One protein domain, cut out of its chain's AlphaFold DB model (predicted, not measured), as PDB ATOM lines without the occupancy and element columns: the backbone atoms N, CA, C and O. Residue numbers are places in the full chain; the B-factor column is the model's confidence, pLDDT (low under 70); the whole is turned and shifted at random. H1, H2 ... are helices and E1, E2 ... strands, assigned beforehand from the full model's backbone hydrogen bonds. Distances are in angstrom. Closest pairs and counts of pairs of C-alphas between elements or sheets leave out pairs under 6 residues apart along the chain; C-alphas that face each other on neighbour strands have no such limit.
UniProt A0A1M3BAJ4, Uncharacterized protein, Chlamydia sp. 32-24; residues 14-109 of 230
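What this domain is: This is residues 14 to 109 of the 230 residues of an uncharacterized protein of Chlamydia sp. 32-24 (UniProt A0A1M3BAJ4). A twisted sheet of four strands, E1 to E4, makes the core, with the helix H1 packed along one face and the hairpin of E5 and E6 over the other, toward the E1 side. The two sheets make a sandwich, in which the hairpin covers the four-stranded sheet in part. The printed part has 96 residues, with one named helix and then six named strands, of the mixed class; the larger sheet has the order E1, E2, E3, E4, and both sheets are antiparallel. It is compact, with a radius of gyration of the C-alphas of 13.7 A, and spans 40 by 29 by 20 A.

How they stand to each other: Begin with H1, residues 14 to 31, where 13 of 14 O i to N i+4 pairs are within hydrogen-bond range. Next come E1 (residues 35 to 42), E2 (residues 49 to 57), E3 (residues 60 to 69) and E4 (residues 72 to 81), a meander, each strand the antiparallel neighbour of the one before. Look for N 39 and O 52 at 2.9 A between E1 and E2, N 53 and O 64 at 2.8 A between E2 and E3, and N 67 and O 74 at 2.9 A between E3 and E4. H1 is on one face of this sheet, two layers of helix and sheet, at a height over the sheet of 9.6 A. It runs along the strands, at 15 degrees to E2 on the local plane; its closest C-alphas to E2 are those of Glu 21 and Met 49, 6.4 A apart. E5 (residues 85 to 94) and E6 (residues 100 to 108) form a hairpin, with N 91 and O 103 at 2.8 A. The two sheets form a sandwich, face to face, with 47 pairs of C-alphas within 10 A and their best planes 20 degrees apart. The closest C-alphas of E1 and E5 are those of Ser 41 and Phe 92, 6.7 A apart. E5 bends by 58 degrees at residue 89. H1 is apart from E5 and E6.

Where its parts are: Find C-alpha 14 at (189.297, 268.784, 176.326); from there H1 runs 26.5 A to C-alpha 31. E1 starts at C-alpha 35, (179.617, 241.590, 174.330), and measures 20.5 A; E2 measures 25.5 A, E3 28.6 A, E4 27.2 A and E5 25.1 A. E6 measures 25.4 A and ends at C-alpha 108, (168.039, 237.231, 186.967).

The domain as a whole: The two farthest C-alphas, those of Phe 14 and Asn 82, are 41.7 A apart. The printed part has no cut and no long link. Mean pLDDT of the printed part is 78.9; residues 14 to 19 and 108 to 109 are under 70.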
ATOM      1  N   PHE A  14     189.973 270.022 175.904       47.28
ATOM      2  CA  PHE A  14     189.297 268.784 176.326       47.28
ATOM      3  C   PHE A  14     188.641 267.906 175.234       47.28
ATOM      4  O   PHE A  14     188.628 266.693 175.425       47.28
ATOM      5  N   PRO A  15     188.136 268.406 174.083       53.06
ATOM      6  CA  PRO A  15     187.377 267.541 173.172       53.06
ATOM      7  C   PRO A  15     188.259 266.543 172.410       53.06
ATOM      8  O   PRO A  15     187.792 265.468 172.059       53.06
ATOM      9  N   ALA A  16     189.531 266.873 172.159       53.62
ATOM     10  CA  ALA A  16     190.441 265.997 171.417       53.62
ATOM     11  C   ALA A  16     190.914 264.799 172.255       53.62
ATOM     12  O   ALA A  16     190.952 263.683 171.749       53.62
ATOM     13  N   LEU A  17     191.227 265.028 173.536       56.12
ATOM     14  CA  LEU A  17     191.629 263.963 174.457       56.12
ATOM     15  C   LEU A  17     190.448 263.026 174.744       56.12
ATOM     16  O   LEU A  17     190.588 261.812 174.671       56.12
ATOM     17  N   GLN A  18     189.259 263.595 174.951       62.84
ATOM     18  CA  GLN A  18     188.038 262.819 175.144       62.84
ATOM     19  C   GLN A  18     187.655 262.018 173.888       62.84
ATOM     20  O   GLN A  18     187.259 260.866 174.005       62.84
ATOM     21  N   ALA A  19     187.822 262.579 172.684       64.62
ATOM     22  CA  ALA A  19     187.590 261.850 171.433       64.62
ATOM     23  C   ALA A  19     188.575 260.686 171.234       64.62
ATOM     24  O   ALA A  19     188.188 259.637 170.729       64.62
ATOM     25  N   GLN A  20     189.836 260.846 171.643       74.81
ATOM     26  CA  GLN A  20     190.824 259.768 171.585       74.81
ATOM     27  C   GLN A  20     190.473 258.617 172.539       74.81
ATOM     28  O   GLN A  20     190.590 257.457 172.148       74.81
ATOM     29  N   GLU A  21     190.024 258.923 173.756       75.75
ATOM     30  CA  GLU A  21     189.590 257.911 174.728       75.75
ATOM     31  C   GLU A  21     188.296 257.207 174.287       75.75
ATOM     32  O   GLU A  21     188.193 255.990 174.411       75.75
ATOM     33  N   ILE A  22     187.356 257.930 173.664       74.88
ATOM     34  CA  ILE A  22     186.157 257.327 173.055       74.88
ATOM     35  C   ILE A  22     186.543 256.354 171.935       74.88
ATOM     36  O   ILE A  22     186.061 255.227 171.928       74.88
ATOM     37  N   ASN A  23     187.450 256.736 171.032       77.50
ATOM     38  CA  ASN A  23     187.894 255.842 169.957       77.50
ATOM     39  C   ASN A  23     188.562 254.567 170.505       77.50
ATOM     40  O   ASN A  23     188.385 253.489 169.949       77.50
ATOM     41  N   ARG A  24     189.326 254.679 171.603       81.31
ATOM     42  CA  ARG A  24     189.936 253.523 172.284       81.31
ATOM     43  C   ARG A  24     188.887 252.603 172.897       81.31
ATOM     44  O   ARG A  24     189.040 251.385 172.836       81.31
ATOM     45  N   LEU A  25     187.840 253.173 173.488       77.12
ATOM     46  CA  LEU A  25     186.710 252.410 174.002       77.12
ATOM     47  C   LEU A  25     185.974 251.690 172.865       77.12
ATOM     48  O   LEU A  25     185.686 250.506 172.993       77.12
ATOM     49  N   GLU A  26     185.709 252.363 171.746       76.12
ATOM     50  CA  GLU A  26     185.081 251.745 170.570       76.12
ATOM     51  C   GLU A  26     185.918 250.573 170.034       76.12
ATOM     52  O   GLU A  26     185.388 249.478 169.857       76.12
ATOM     53  N   GLU A  27     187.232 250.761 169.876       79.19
ATOM     54  CA  GLU A  27     188.154 249.701 169.445       79.19
ATOM     55  C   GLU A  27     188.166 248.513 170.422       79.19
ATOM     56  O   GLU A  27     188.194 247.357 169.995       79.19
ATOM     57  N   LEU A  28     188.111 248.770 171.733       83.88
ATOM     58  CA  LEU A  28     187.970 247.715 172.734       83.88
ATOM     59  C   LEU A  28     186.674 246.929 172.508       83.88
ATOM     60  O   LEU A  28     186.720 245.708 172.365       83.88
ATOM     61  N   LEU A  29     185.533 247.617 172.463       79.06
ATOM     62  CA  LEU A  29     184.210 246.996 172.389       79.06
ATOM     63  C   LEU A  29     184.012 246.184 171.101       79.06
ATOM     64  O   LEU A  29     183.409 245.115 171.153       79.06
ATOM     65  N   GLU A  30     184.567 246.630 169.969       78.31
ATOM     66  CA  GLU A  30     184.546 245.878 168.703       78.31
ATOM     67  C   GLU A  30     185.279 244.531 168.789       78.31
ATOM     68  O   GLU A  30     184.939 243.588 168.071       78.31
ATOM     69  N   ASN A  31     186.270 244.424 169.677       78.00
ATOM     70  CA  ASN A  31     187.094 243.231 169.846       78.00
ATOM     71  C   ASN A  31     186.658 242.337 171.020       78.00
ATOM     72  O   ASN A  31     187.225 241.255 171.195       78.00
ATOM     73  N   VAL A  32     185.659 242.740 171.816       78.62
ATOM     74  CA  VAL A  32     185.152 241.926 172.930       78.62
ATOM     75  C   VAL A  32     184.212 240.833 172.398       78.62
ATOM     76  O   VAL A  32     183.133 241.134 171.879       78.62
ATOM     77  N   PRO A  33     184.561 239.542 172.543       77.31
ATOM     78  CA  PRO A  33     183.695 238.459 172.103       77.31
ATOM     79  C   PRO A  33     182.452 238.366 172.991       77.31
ATOM     80  O   PRO A  33     182.537 238.422 174.215       77.31
ATOM     81  N   ASN A  34     181.296 238.162 172.356       82.12
ATOM     82  CA  ASN A  34     180.005 238.000 173.029       82.12
ATOM     83  C   ASN A  34     179.653 239.144 173.999       82.12
ATOM     84  O   ASN A  34     179.032 238.908 175.037       82.12
ATOM     85  N   LEU A  35     180.059 240.372 173.660       81.19
ATOM     86  CA  LEU A  35     179.617 241.590 174.330       81.19
ATOM     87  C   LEU A  35     178.083 241.666 174.319       81.19
ATOM     88  O   LEU A  35     177.470 241.575 173.252       81.19
ATOM     89  N   VAL A  36     177.477 241.847 175.491       74.69
ATOM     90  CA  VAL A  36     176.022 242.032 175.628       74.69
ATOM     91  C   VAL A  36     175.645 243.398 176.177       74.69
ATOM     92  O   VAL A  36     174.603 243.921 175.794       74.69
ATOM     93  N   ASP A  37     176.493 243.987 177.019       79.94
ATOM     94  CA  ASP A  37     176.293 245.328 177.555       79.94
ATOM     95  C   ASP A  37     177.629 245.950 177.978       79.94
ATOM     96  O   ASP A  37     178.615 245.244 178.220       79.94
ATOM     97  N   TYR A  38     177.671 247.275 178.057       81.81
ATOM     98  CA  TYR A  38     178.799 248.007 178.607       81.81
ATOM     99  C   TYR A  38     178.360 249.347 179.195       81.81
ATOM    100  O   TYR A  38     177.443 250.008 178.718       81.81
ATOM    101  N   SER A  39     179.096 249.793 180.202       78.31
ATOM    102  CA  SER A  39     179.003 251.150 180.723       78.31
ATOM    103  C   SER A  39     180.402 251.687 180.939       78.31
ATOM    104  O   SER A  39     181.332 250.923 181.185       78.31
ATOM    105  N   TYR A  40     180.578 252.995 180.831       85.75
ATOM    106  CA  TYR A  40     181.877 253.617 181.017       85.75
ATOM    107  C   TYR A  40     181.747 254.918 181.788       85.75
ATOM    108  O   TYR A  40     180.709 255.583 181.773       85.75
ATOM    109  N   SER A  41     182.834 255.294 182.445       82.06
ATOM    110  CA  SER A  41     182.961 256.582 183.103       82.06
ATOM    111  C   SER A  41     184.357 257.143 182.883       82.06
ATOM    112  O   SER A  41     185.304 256.417 182.591       82.06
ATOM    113  N   THR A  42     184.476 258.464 182.951       82.50
ATOM    114  CA  THR A  42     185.779 259.129 182.888       82.50
ATOM    115  C   THR A  42     186.284 259.323 184.305       82.50
ATOM    116  O   THR A  42     185.630 259.992 185.109       82.50
ATOM    117  N   ASN A  43     187.461 258.781 184.594       81.00
ATOM    118  CA  ASN A  43     188.122 258.958 185.870       81.00
ATOM    119  C   ASN A  43     188.480 260.442 186.065       81.00
ATOM    120  O   ASN A  43     189.264 260.994 185.286       81.00
ATOM    121  N   PRO A  44     187.935 261.114 187.093       79.56
ATOM    122  CA  PRO A  44     188.135 262.544 187.293       79.56
ATOM    123  C   PRO A  44     189.563 262.900 187.739       79.56
ATOM    124  O   PRO A  44     189.936 264.071 187.682       79.56
ATOM    125  N   TYR A  45     190.358 261.922 188.185       81.25
ATOM    126  CA  TYR A  45     191.729 262.129 188.653       81.25
ATOM    127  C   TYR A  45     192.757 261.951 187.531       81.25
ATOM    128  O   TYR A  45     193.712 262.723 187.442       81.25
ATOM    129  N   THR A  46     192.547 260.975 186.646       78.56
ATOM    130  CA  THR A  46     193.489 260.629 185.566       78.56
ATOM    131  C   THR A  46     193.038 261.100 184.182       78.56
ATOM    132  O   THR A  46     193.861 261.176 183.272       78.56
ATOM    133  N   ASN A  47     191.760 261.456 184.009       76.00
ATOM    134  CA  ASN A  47     191.100 261.705 182.719       76.00
ATOM    135  C   ASN A  47     191.144 260.515 181.742       76.00
ATOM    136  O   ASN A  47     190.985 260.711 180.538       76.00
ATOM    137  N   THR A  48     191.357 259.299 182.244       80.25
ATOM    138  CA  THR A  48     191.231 258.061 181.464       80.25
ATOM    139  C   THR A  48     189.804 257.537 181.550       80.25
ATOM    140  O   THR A  48     189.090 257.830 182.512       80.25
ATOM    141  N   MET A  49     189.363 256.773 180.554       81.38
ATOM    142  CA  MET A  49     188.100 256.043 180.678       81.38
ATOM    143  C   MET A  49     188.288 254.766 181.495       81.38
ATOM    144  O   MET A  49     189.338 254.142 181.443       81.38
ATOM    145  N   ASP A  50     187.261 254.380 182.240       82.12
ATOM    146  CA  ASP A  50     187.096 253.041 182.794       82.12
ATOM    147  C   ASP A  50     185.799 252.472 182.229       82.12
ATOM    148  O   ASP A  50     184.806 253.194 182.105       82.12
ATOM    149  N   ALA A  51     185.794 251.191 181.878       80.94
ATOM    150  CA  ALA A  51     184.651 250.538 181.260       80.94
ATOM    151  C   ALA A  51     184.295 249.244 181.989       80.94
ATOM    152  O   ALA A  51     185.121 248.347 182.136       80.94
ATOM    153  N   LEU A  52     183.039 249.132 182.404       86.12
ATOM    154  CA  LEU A  52     182.440 247.870 182.792       86.12
ATOM    155  C   LEU A  52     181.903 247.194 181.530       86.12
ATOM    156  O   LEU A  52     181.092 247.771 180.811       86.12
ATOM    157  N   VAL A  53     182.358 245.980 181.264       80.56
ATOM    158  CA  VAL A  53     182.035 245.208 180.066       80.56
ATOM    159  C   VAL A  53     181.388 243.900 180.486       80.56
ATOM    160  O   VAL A  53     181.964 243.130 181.257       80.56
ATOM    161  N   VAL A  54     180.201 243.635 179.955       83.81
ATOM    162  CA  VAL A  54     179.420 242.436 180.247       83.81
ATOM    163  C   VAL A  54     179.444 241.526 179.029       83.81
ATOM    164  O   VAL A  54     179.113 241.933 177.913       83.81
ATOM    165  N   THR A  55     179.835 240.274 179.242       81.62
ATOM    166  CA  THR A  55     179.889 239.246 178.196       81.62
ATOM    167  C   THR A  55     179.048 238.041 178.584       81.62
ATOM    168  O   THR A  55     178.938 237.706 179.766       81.62
ATOM    169  N   GLU A  56     178.474 237.369 177.589       81.50
ATOM    170  CA  GLU A  56     177.718 236.132 177.795       81.50
ATOM    171  C   GLU A  56     178.301 234.960 177.012       81.50
ATOM    172  O   GLU A  56     178.477 235.018 175.798       81.50
ATOM    173  N   GLU A  57     178.506 233.827 177.680       79.06
ATOM    174  CA  GLU A  57     178.924 232.582 177.035       79.06
ATOM    175  C   GLU A  57     178.033 231.427 177.486       79.06
ATOM    176  O   GLU A  57     178.063 231.019 178.642       79.06
ATOM    177  N   LYS A  58     177.258 230.856 176.556       77.88
ATOM    178  CA  LYS A  58     176.264 229.801 176.833       77.88
ATOM    179  C   LYS A  58     175.269 230.209 177.925       77.88
ATOM    180  O   LYS A  58     174.283 230.855 177.594       77.88
ATOM    181  N   ASP A  59     175.556 229.846 179.173       73.56
ATOM    182  CA  ASP A  59     174.718 230.022 180.361       73.56
ATOM    183  C   ASP A  59     175.403 230.883 181.433       73.56
ATOM    184  O   ASP A  59     174.875 231.004 182.531       73.56
ATOM    185  N   THR A  60     176.567 231.476 181.141       77.19
ATOM    186  CA  THR A  60     177.322 232.293 182.098       77.19
ATOM    187  C   THR A  60     177.355 233.760 181.701       77.19
ATOM    188  O   THR A  60     177.571 234.065 180.524       77.19
ATOM    189  N   THR A  61     177.225 234.652 182.682       85.06
ATOM    190  CA  THR A  61     177.499 236.086 182.522       85.06
ATOM    191  C   THR A  61     178.827 236.403 183.196       85.06
ATOM    192  O   THR A  61     179.056 236.038 184.348       85.06
ATOM    193  N   LYS A  62     179.714 237.091 182.476       89.56
ATOM    194  CA  LYS A  62     180.998 237.556 183.007       89.56
ATOM    195  C   LYS A  62     181.063 239.067 182.931       89.56
ATOM    196  O   LYS A  62     180.796 239.646 181.876       89.56
ATOM    197  N   VAL A  63     181.446 239.681 184.041       89.75
ATOM    198  CA  VAL A  63     181.593 241.128 184.177       89.75
ATOM    199  C   VAL A  63     183.070 241.450 184.327       89.75
ATOM    200  O   VAL A  63     183.731 241.000 185.266       89.75
ATOM    201  N   TYR A  64     183.578 242.243 183.396       90.69
ATOM    202  CA  TYR A  64     184.953 242.705 183.368       90.69
ATOM    203  C   TYR A  64     185.009 244.203 183.623       90.69
ATOM    204  O   TYR A  64     184.201 244.953 183.086       90.69
ATOM    205  N   LEU A  65     186.001 244.644 184.385       90.38
ATOM    206  CA  LEU A  65     186.379 246.047 184.449       90.38
ATOM    207  C   LEU A  65     187.650 246.254 183.647       90.38
ATOM    208  O   LEU A  65     188.679 245.648 183.935       90.38
ATOM    209  N   TYR A  66     187.559 247.127 182.659       87.81
ATOM    210  CA  TYR A  66     188.666 247.618 181.864       87.81
ATOM    211  C   TYR A  66     189.058 249.009 182.353       87.81
ATOM    212  O   TYR A  66     188.202 249.864 182.566       87.81
ATOM    213  N   SER A  67     190.356 249.227 182.519       86.88
ATOM    214  CA  SER A  67     190.937 250.512 182.912       86.88
ATOM    215  C   SER A  67     192.186 250.773 182.081       86.88
ATOM    216  O   SER A  67     192.927 249.847 181.738       86.88
ATOM    217  N   TRP A  68     192.423 252.035 181.739       82.00
ATOM    218  CA  TRP A  68     193.626 252.434 181.016       82.00
ATOM    219  C   TRP A  68     194.650 253.020 181.983       82.00
ATOM    220  O   TRP A  68     194.383 254.000 182.675       82.00
ATOM    221  N   ASP A  69     195.850 252.447 181.978       77.25
ATOM    222  CA  ASP A  69     197.024 253.000 182.649       77.25
ATOM    223  C   ASP A  69     197.970 253.557 181.577       77.25
ATOM    224  O   ASP A  69     198.839 252.873 181.028       77.25
ATOM    225  N   GLY A  70     197.705 254.798 181.164       75.38
ATOM    226  CA  GLY A  70     198.393 255.441 180.045       75.38
ATOM    227  C   GLY A  70     198.048 254.820 178.682       75.38
ATOM    228  O   GLY A  70     197.055 255.194 178.053       75.38
ATOM    229  N   TYR A  71     198.913 253.931 178.183       73.00
ATOM    230  CA  TYR A  71     198.712 253.191 176.923       73.00
ATOM    231  C   TYR A  71     198.388 251.713 177.147       73.00
ATOM    232  O   TYR A  71     197.992 251.038 176.197       73.00
ATOM    233  N   ASP A  72     198.541 251.223 178.376       79.88
ATOM    234  CA  ASP A  72     198.317 249.825 178.699       79.88
ATOM    235  C   ASP A  72     196.867 249.629 179.146       79.88
ATOM    236  O   ASP A  72     196.402 250.233 180.116       79.88
ATOM    237  N   LEU A  73     196.150 248.766 178.426       83.94
ATOM    238  CA  LEU A  73     194.822 248.320 178.818       83.94
ATOM    239  C   LEU A  73     194.956 247.251 179.902       83.94
ATOM    240  O   LEU A  73     195.514 246.176 179.670       83.94
ATOM    241  N   LYS A  74     194.405 247.527 181.078       87.50
ATOM    242  CA  LYS A  74     194.246 246.556 182.157       87.50
ATOM    243  C   LYS A  74     192.809 246.069 182.169       87.50
ATOM    244  O   LYS A  74     191.888 246.850 181.950       87.50
ATOM    245  N   HIS A  75     192.622 244.786 182.445       87.94
ATOM    246  CA  HIS A  75     191.295 244.229 182.645       87.94
ATOM    247  C   HIS A  75     191.281 243.267 183.824       87.94
ATOM    248  O   HIS A  75     192.234 242.522 184.055       87.94
ATOM    249  N   GLU A  76     190.180 243.282 184.558       90.00
ATOM    250  CA  GLU A  76     189.946 242.430 185.711       90.00
ATOM    251  C   GLU A  76     188.581 241.765 185.571       90.00
ATOM    252  O   GLU A  76     187.598 242.408 185.208       90.00
ATOM    253  N   LEU A  77     188.523 240.460 185.841       89.88
ATOM    254  CA  LEU A  77     187.256 239.757 185.992       89.88
ATOM    255  C   LEU A  77     186.701 240.093 187.376       89.88
ATOM    256  O   LEU A  77     187.240 239.632 188.379       89.88
ATOM    257  N   ILE A  78     185.632 240.882 187.415       89.75
ATOM    258  CA  ILE A  78     184.956 241.240 188.664       89.75
ATOM    259  C   ILE A  78     184.013 240.120 189.087       89.75
ATOM    260  O   ILE A  78     183.923 239.796 190.270       89.75
ATOM    261  N   GLU A  79     183.299 239.527 188.130       87.62
ATOM    262  CA  GLU A  79     182.304 238.505 188.431       87.62
ATOM    263  C   GLU A  79     182.152 237.483 187.299       87.62
ATOM    264  O   GLU A  79     182.201 237.839 186.122       87.62
ATOM    265  N   ASP A  80     181.946 236.218 187.674       89.44
ATOM    266  CA  ASP A  80     181.625 235.095 186.786       89.44
ATOM    267  C   ASP A  80     180.446 234.318 187.384       89.44
ATOM    268  O   ASP A  80     180.573 233.663 188.427       89.44
ATOM    269  N   THR A  81     179.273 234.444 186.767       83.75
ATOM    270  CA  THR A  81     178.050 233.774 187.211       83.75
ATOM    271  C   THR A  81     177.777 232.551 186.349       83.75
ATOM    272  O   THR A  81     177.735 232.635 185.128       83.75
ATOM    273  N   ASN A  82     177.459 231.415 186.977       80.75
ATOM    274  CA  ASN A  82     177.035 230.190 186.274       80.75
ATOM    275  C   ASN A  82     175.592 230.253 185.722       80.75
ATOM    276  O   ASN A  82     175.005 229.223 185.397       80.75
ATOM    277  N   GLU A  83     175.008 231.448 185.687       78.88
ATOM    278  CA  GLU A  83     173.666 231.736 185.193       78.88
ATOM    279  C   GLU A  83     173.694 233.078 184.464       78.88
ATOM    280  O   GLU A  83     174.452 233.973 184.853       78.88
ATOM    281  N   LYS A  84     172.829 233.247 183.461       76.56
ATOM    282  CA  LYS A  84     172.657 234.535 182.788       76.56
ATOM    283  C   LYS A  84     172.017 235.564 183.715       76.56
ATOM    284  O   LYS A  84     170.953 235.308 184.288       76.56
ATOM    285  N   LYS A  85     172.643 236.732 183.827       77.88
ATOM    286  CA  LYS A  85     172.164 237.886 184.597       77.88
ATOM    287  C   LYS A  85     172.141 239.129 183.719       77.88
ATOM    288  O   LYS A  85     173.051 239.330 182.918       77.88
ATOM    289  N   GLU A  86     171.116 239.950 183.898       79.00
ATOM    290  CA  GLU A  86     171.082 241.313 183.372       79.00
ATOM    291  C   GLU A  86     171.736 242.237 184.405       79.00
ATOM    292  O   GLU A  86     171.506 242.089 185.612       79.00
ATOM    293  N   ILE A  87     172.599 243.137 183.934       79.56
ATOM    294  CA  ILE A  87     173.321 244.096 184.770       79.56
ATOM    295  C   ILE A  87     172.656 245.458 184.591       79.56
ATOM    296  O   ILE A  87     172.581 245.968 183.481       79.56
ATOM    297  N   GLU A  88     172.181 246.053 185.680       77.19
ATOM    298  CA  GLU A  88     171.505 247.353 185.663       77.19
ATOM    299  C   GLU A  88     172.104 248.307 186.703       77.19
ATOM    300  O   GLU A  88     172.879 247.907 187.572       77.19
ATOM    301  N   ASN A  89     171.726 249.588 186.630       76.56
ATOM    302  CA  ASN A  89     172.070 250.611 187.626       76.56
ATOM    303  C   ASN A  89     173.578 250.691 187.937       76.56
ATOM    304  O   ASN A  89     173.980 250.835 189.089       76.56
ATOM    305  N   ILE A  90     174.416 250.596 186.897       77.00
ATOM    306  CA  ILE A  90     175.875 250.655 187.033       77.00
ATOM    307  C   ILE A  90     176.293 252.042 187.531       77.00
ATOM    308  O   ILE A  90     176.021 253.056 186.882       77.00
ATOM    309  N   GLN A  91     177.008 252.077 188.652       80.19
ATOM    310  CA  GLN A  91     177.553 253.282 189.258       80.19
ATOM    311  C   GLN A  91     179.068 253.152 189.451       80.19
ATOM    312  O   GLN A  91     179.564 252.160 189.988       80.19
ATOM    313  N   PHE A  92     179.790 254.188 189.016       82.06
ATOM    314  CA  PHE A  92     181.236 254.332 189.180       82.06
ATOM    315  C   PHE A  92     181.515 255.330 190.302       82.06
ATOM    316  O   PHE A  92     181.238 256.523 190.157       82.06
ATOM    317  N   ASP A  93     182.090 254.851 191.400       85.75
ATOM    318  CA  ASP A  93     182.456 255.664 192.552       85.75
ATOM    319  C   ASP A  93     183.980 255.811 192.625       85.75
ATOM    320  O   ASP A  93     184.718 254.873 192.936       85.75
ATOM    321  N   TYR A  94     184.453 257.023 192.332       84.31
ATOM    322  CA  TYR A  94     185.869 257.382 192.346       84.31
ATOM    323  C   TYR A  94     186.278 257.917 193.716       84.31
ATOM    324  O   TYR A  94     186.074 259.091 194.044       84.31
ATOM    325  N   LEU A  95     186.872 257.051 194.533       81.94
ATOM    326  CA  LEU A  95     187.290 257.394 195.887       81.94
ATOM    327  C   LEU A  95     188.535 258.296 195.874       81.94
ATOM    328  O   LEU A  95     189.354 258.254 194.960       81.94
ATOM    329  N   ASN A  96     188.704 259.104 196.927       74.69
ATOM    330  CA  ASN A  96     189.780 260.108 197.048       74.69
ATOM    331  C   ASN A  96     191.212 259.535 197.003       74.69
ATOM    332  O   ASN A  96     192.177 260.291 196.956       74.69
ATOM    333  N   ASN A  97     191.360 258.215 197.084       72.94
ATOM    334  CA  ASN A  97     192.617 257.481 196.979       72.94
ATOM    335  C   ASN A  97     192.802 256.842 195.589       72.94
ATOM    336  O   ASN A  97     193.471 255.817 195.490       72.94
ATOM    337  N   GLU A  98     192.152 257.391 194.556       70.12
ATOM    338  CA  GLU A  98     192.193 256.910 193.163       70.12
ATOM    339  C   GLU A  98     191.664 255.477 192.984       70.12
ATOM    340  O   GLU A  98     191.828 254.862 191.934       70.12
ATOM    341  N   THR A  99     190.997 254.931 194.003       76.56
ATOM    342  CA  THR A  99     190.360 253.619 193.913       76.56
ATOM    343  C   THR A  99     189.008 253.760 193.232       76.56
ATOM    344  O   THR A  99     188.164 254.541 193.676       76.56
ATOM    345  N   LEU A 100     188.799 252.979 192.174       82.44
ATOM    346  CA  LEU A 100     187.496 252.823 191.547       82.44
ATOM    347  C   LEU A 100     186.715 251.720 192.261       82.44
ATOM    348  O   LEU A 100     187.170 250.580 192.357       82.44
ATOM    349  N   GLN A 101     185.521 252.059 192.731       84.88
ATOM    350  CA  GLN A 101     184.519 251.092 193.146       84.88
ATOM    351  C   GLN A 101     183.385 251.098 192.122       84.88
ATOM    352  O   GLN A 101     182.821 252.147 191.824       84.88
ATOM    353  N   VAL A 102     183.044 249.924 191.590       82.00
ATOM    354  CA  VAL A 102     181.881 249.763 190.710       82.00
ATOM    355  C   VAL A 102     180.796 249.017 191.468       82.00
ATOM    356  O   VAL A 102     181.050 247.965 192.056       82.00
ATOM    357  N   THR A 103     179.586 249.565 191.459       83.50
ATOM    358  CA  THR A 103     178.389 248.891 191.968       83.50
ATOM    359  C   THR A 103     177.368 248.757 190.851       83.50
ATOM    360  O   THR A 103     177.322 249.579 189.940       83.50
ATOM    361  N   TYR A 104     176.607 247.671 190.877       82.31
ATOM    362  CA  TYR A 104     175.572 247.384 189.894       82.31
ATOM    363  C   TYR A 104     174.550 246.428 190.496       82.31
ATOM    364  O   TYR A 104     174.871 245.619 191.375       82.31
ATOM    365  N   ASP A 105     173.327 246.511 189.993       79.75
ATOM    366  CA  ASP A 105     172.269 245.574 190.316       79.75
ATOM    367  C   ASP A 105     172.331 244.383 189.365       79.75
ATOM    368  O   ASP A 105     172.559 244.517 188.161       79.75
ATOM    369  N   LYS A 106     172.120 243.193 189.926       79.38
ATOM    370  CA  LYS A 106     171.980 241.955 189.164       79.38
ATOM    371  C   LYS A 106     170.531 241.545 189.208       79.38
ATOM    372  O   LYS A 106     170.016 241.213 190.279       79.38
ATOM    373  N   GLN A 107     169.900 241.516 188.050       71.06
ATOM    374  CA  GLN A 107     168.639 240.821 187.901       71.06
ATOM    375  C   GLN A 107     168.912 239.455 187.293       71.06
ATOM    376  O   GLN A 107     169.770 239.298 186.418       71.06
ATOM    377  N   ASP A 108     168.186 238.440 187.767       64.12
ATOM    378  CA  ASP A 108     168.039 237.231 186.967       64.12
ATOM    379  C   ASP A 108     167.641 237.693 185.576       64.12
ATOM    380  O   ASP A 108     166.731 238.515 185.450       64.12
ATOM    381  N   LEU A 109     168.320 237.198 184.544       59.19
ATOM    382  CA  LEU A 109     167.849 237.421 183.193       59.19
ATOM    383  C   LEU A 109     166.583 236.572 183.094       59.19
ATOM    384  O   LEU A 109     166.613 235.393 182.741       59.19
TER     385      LEU A 109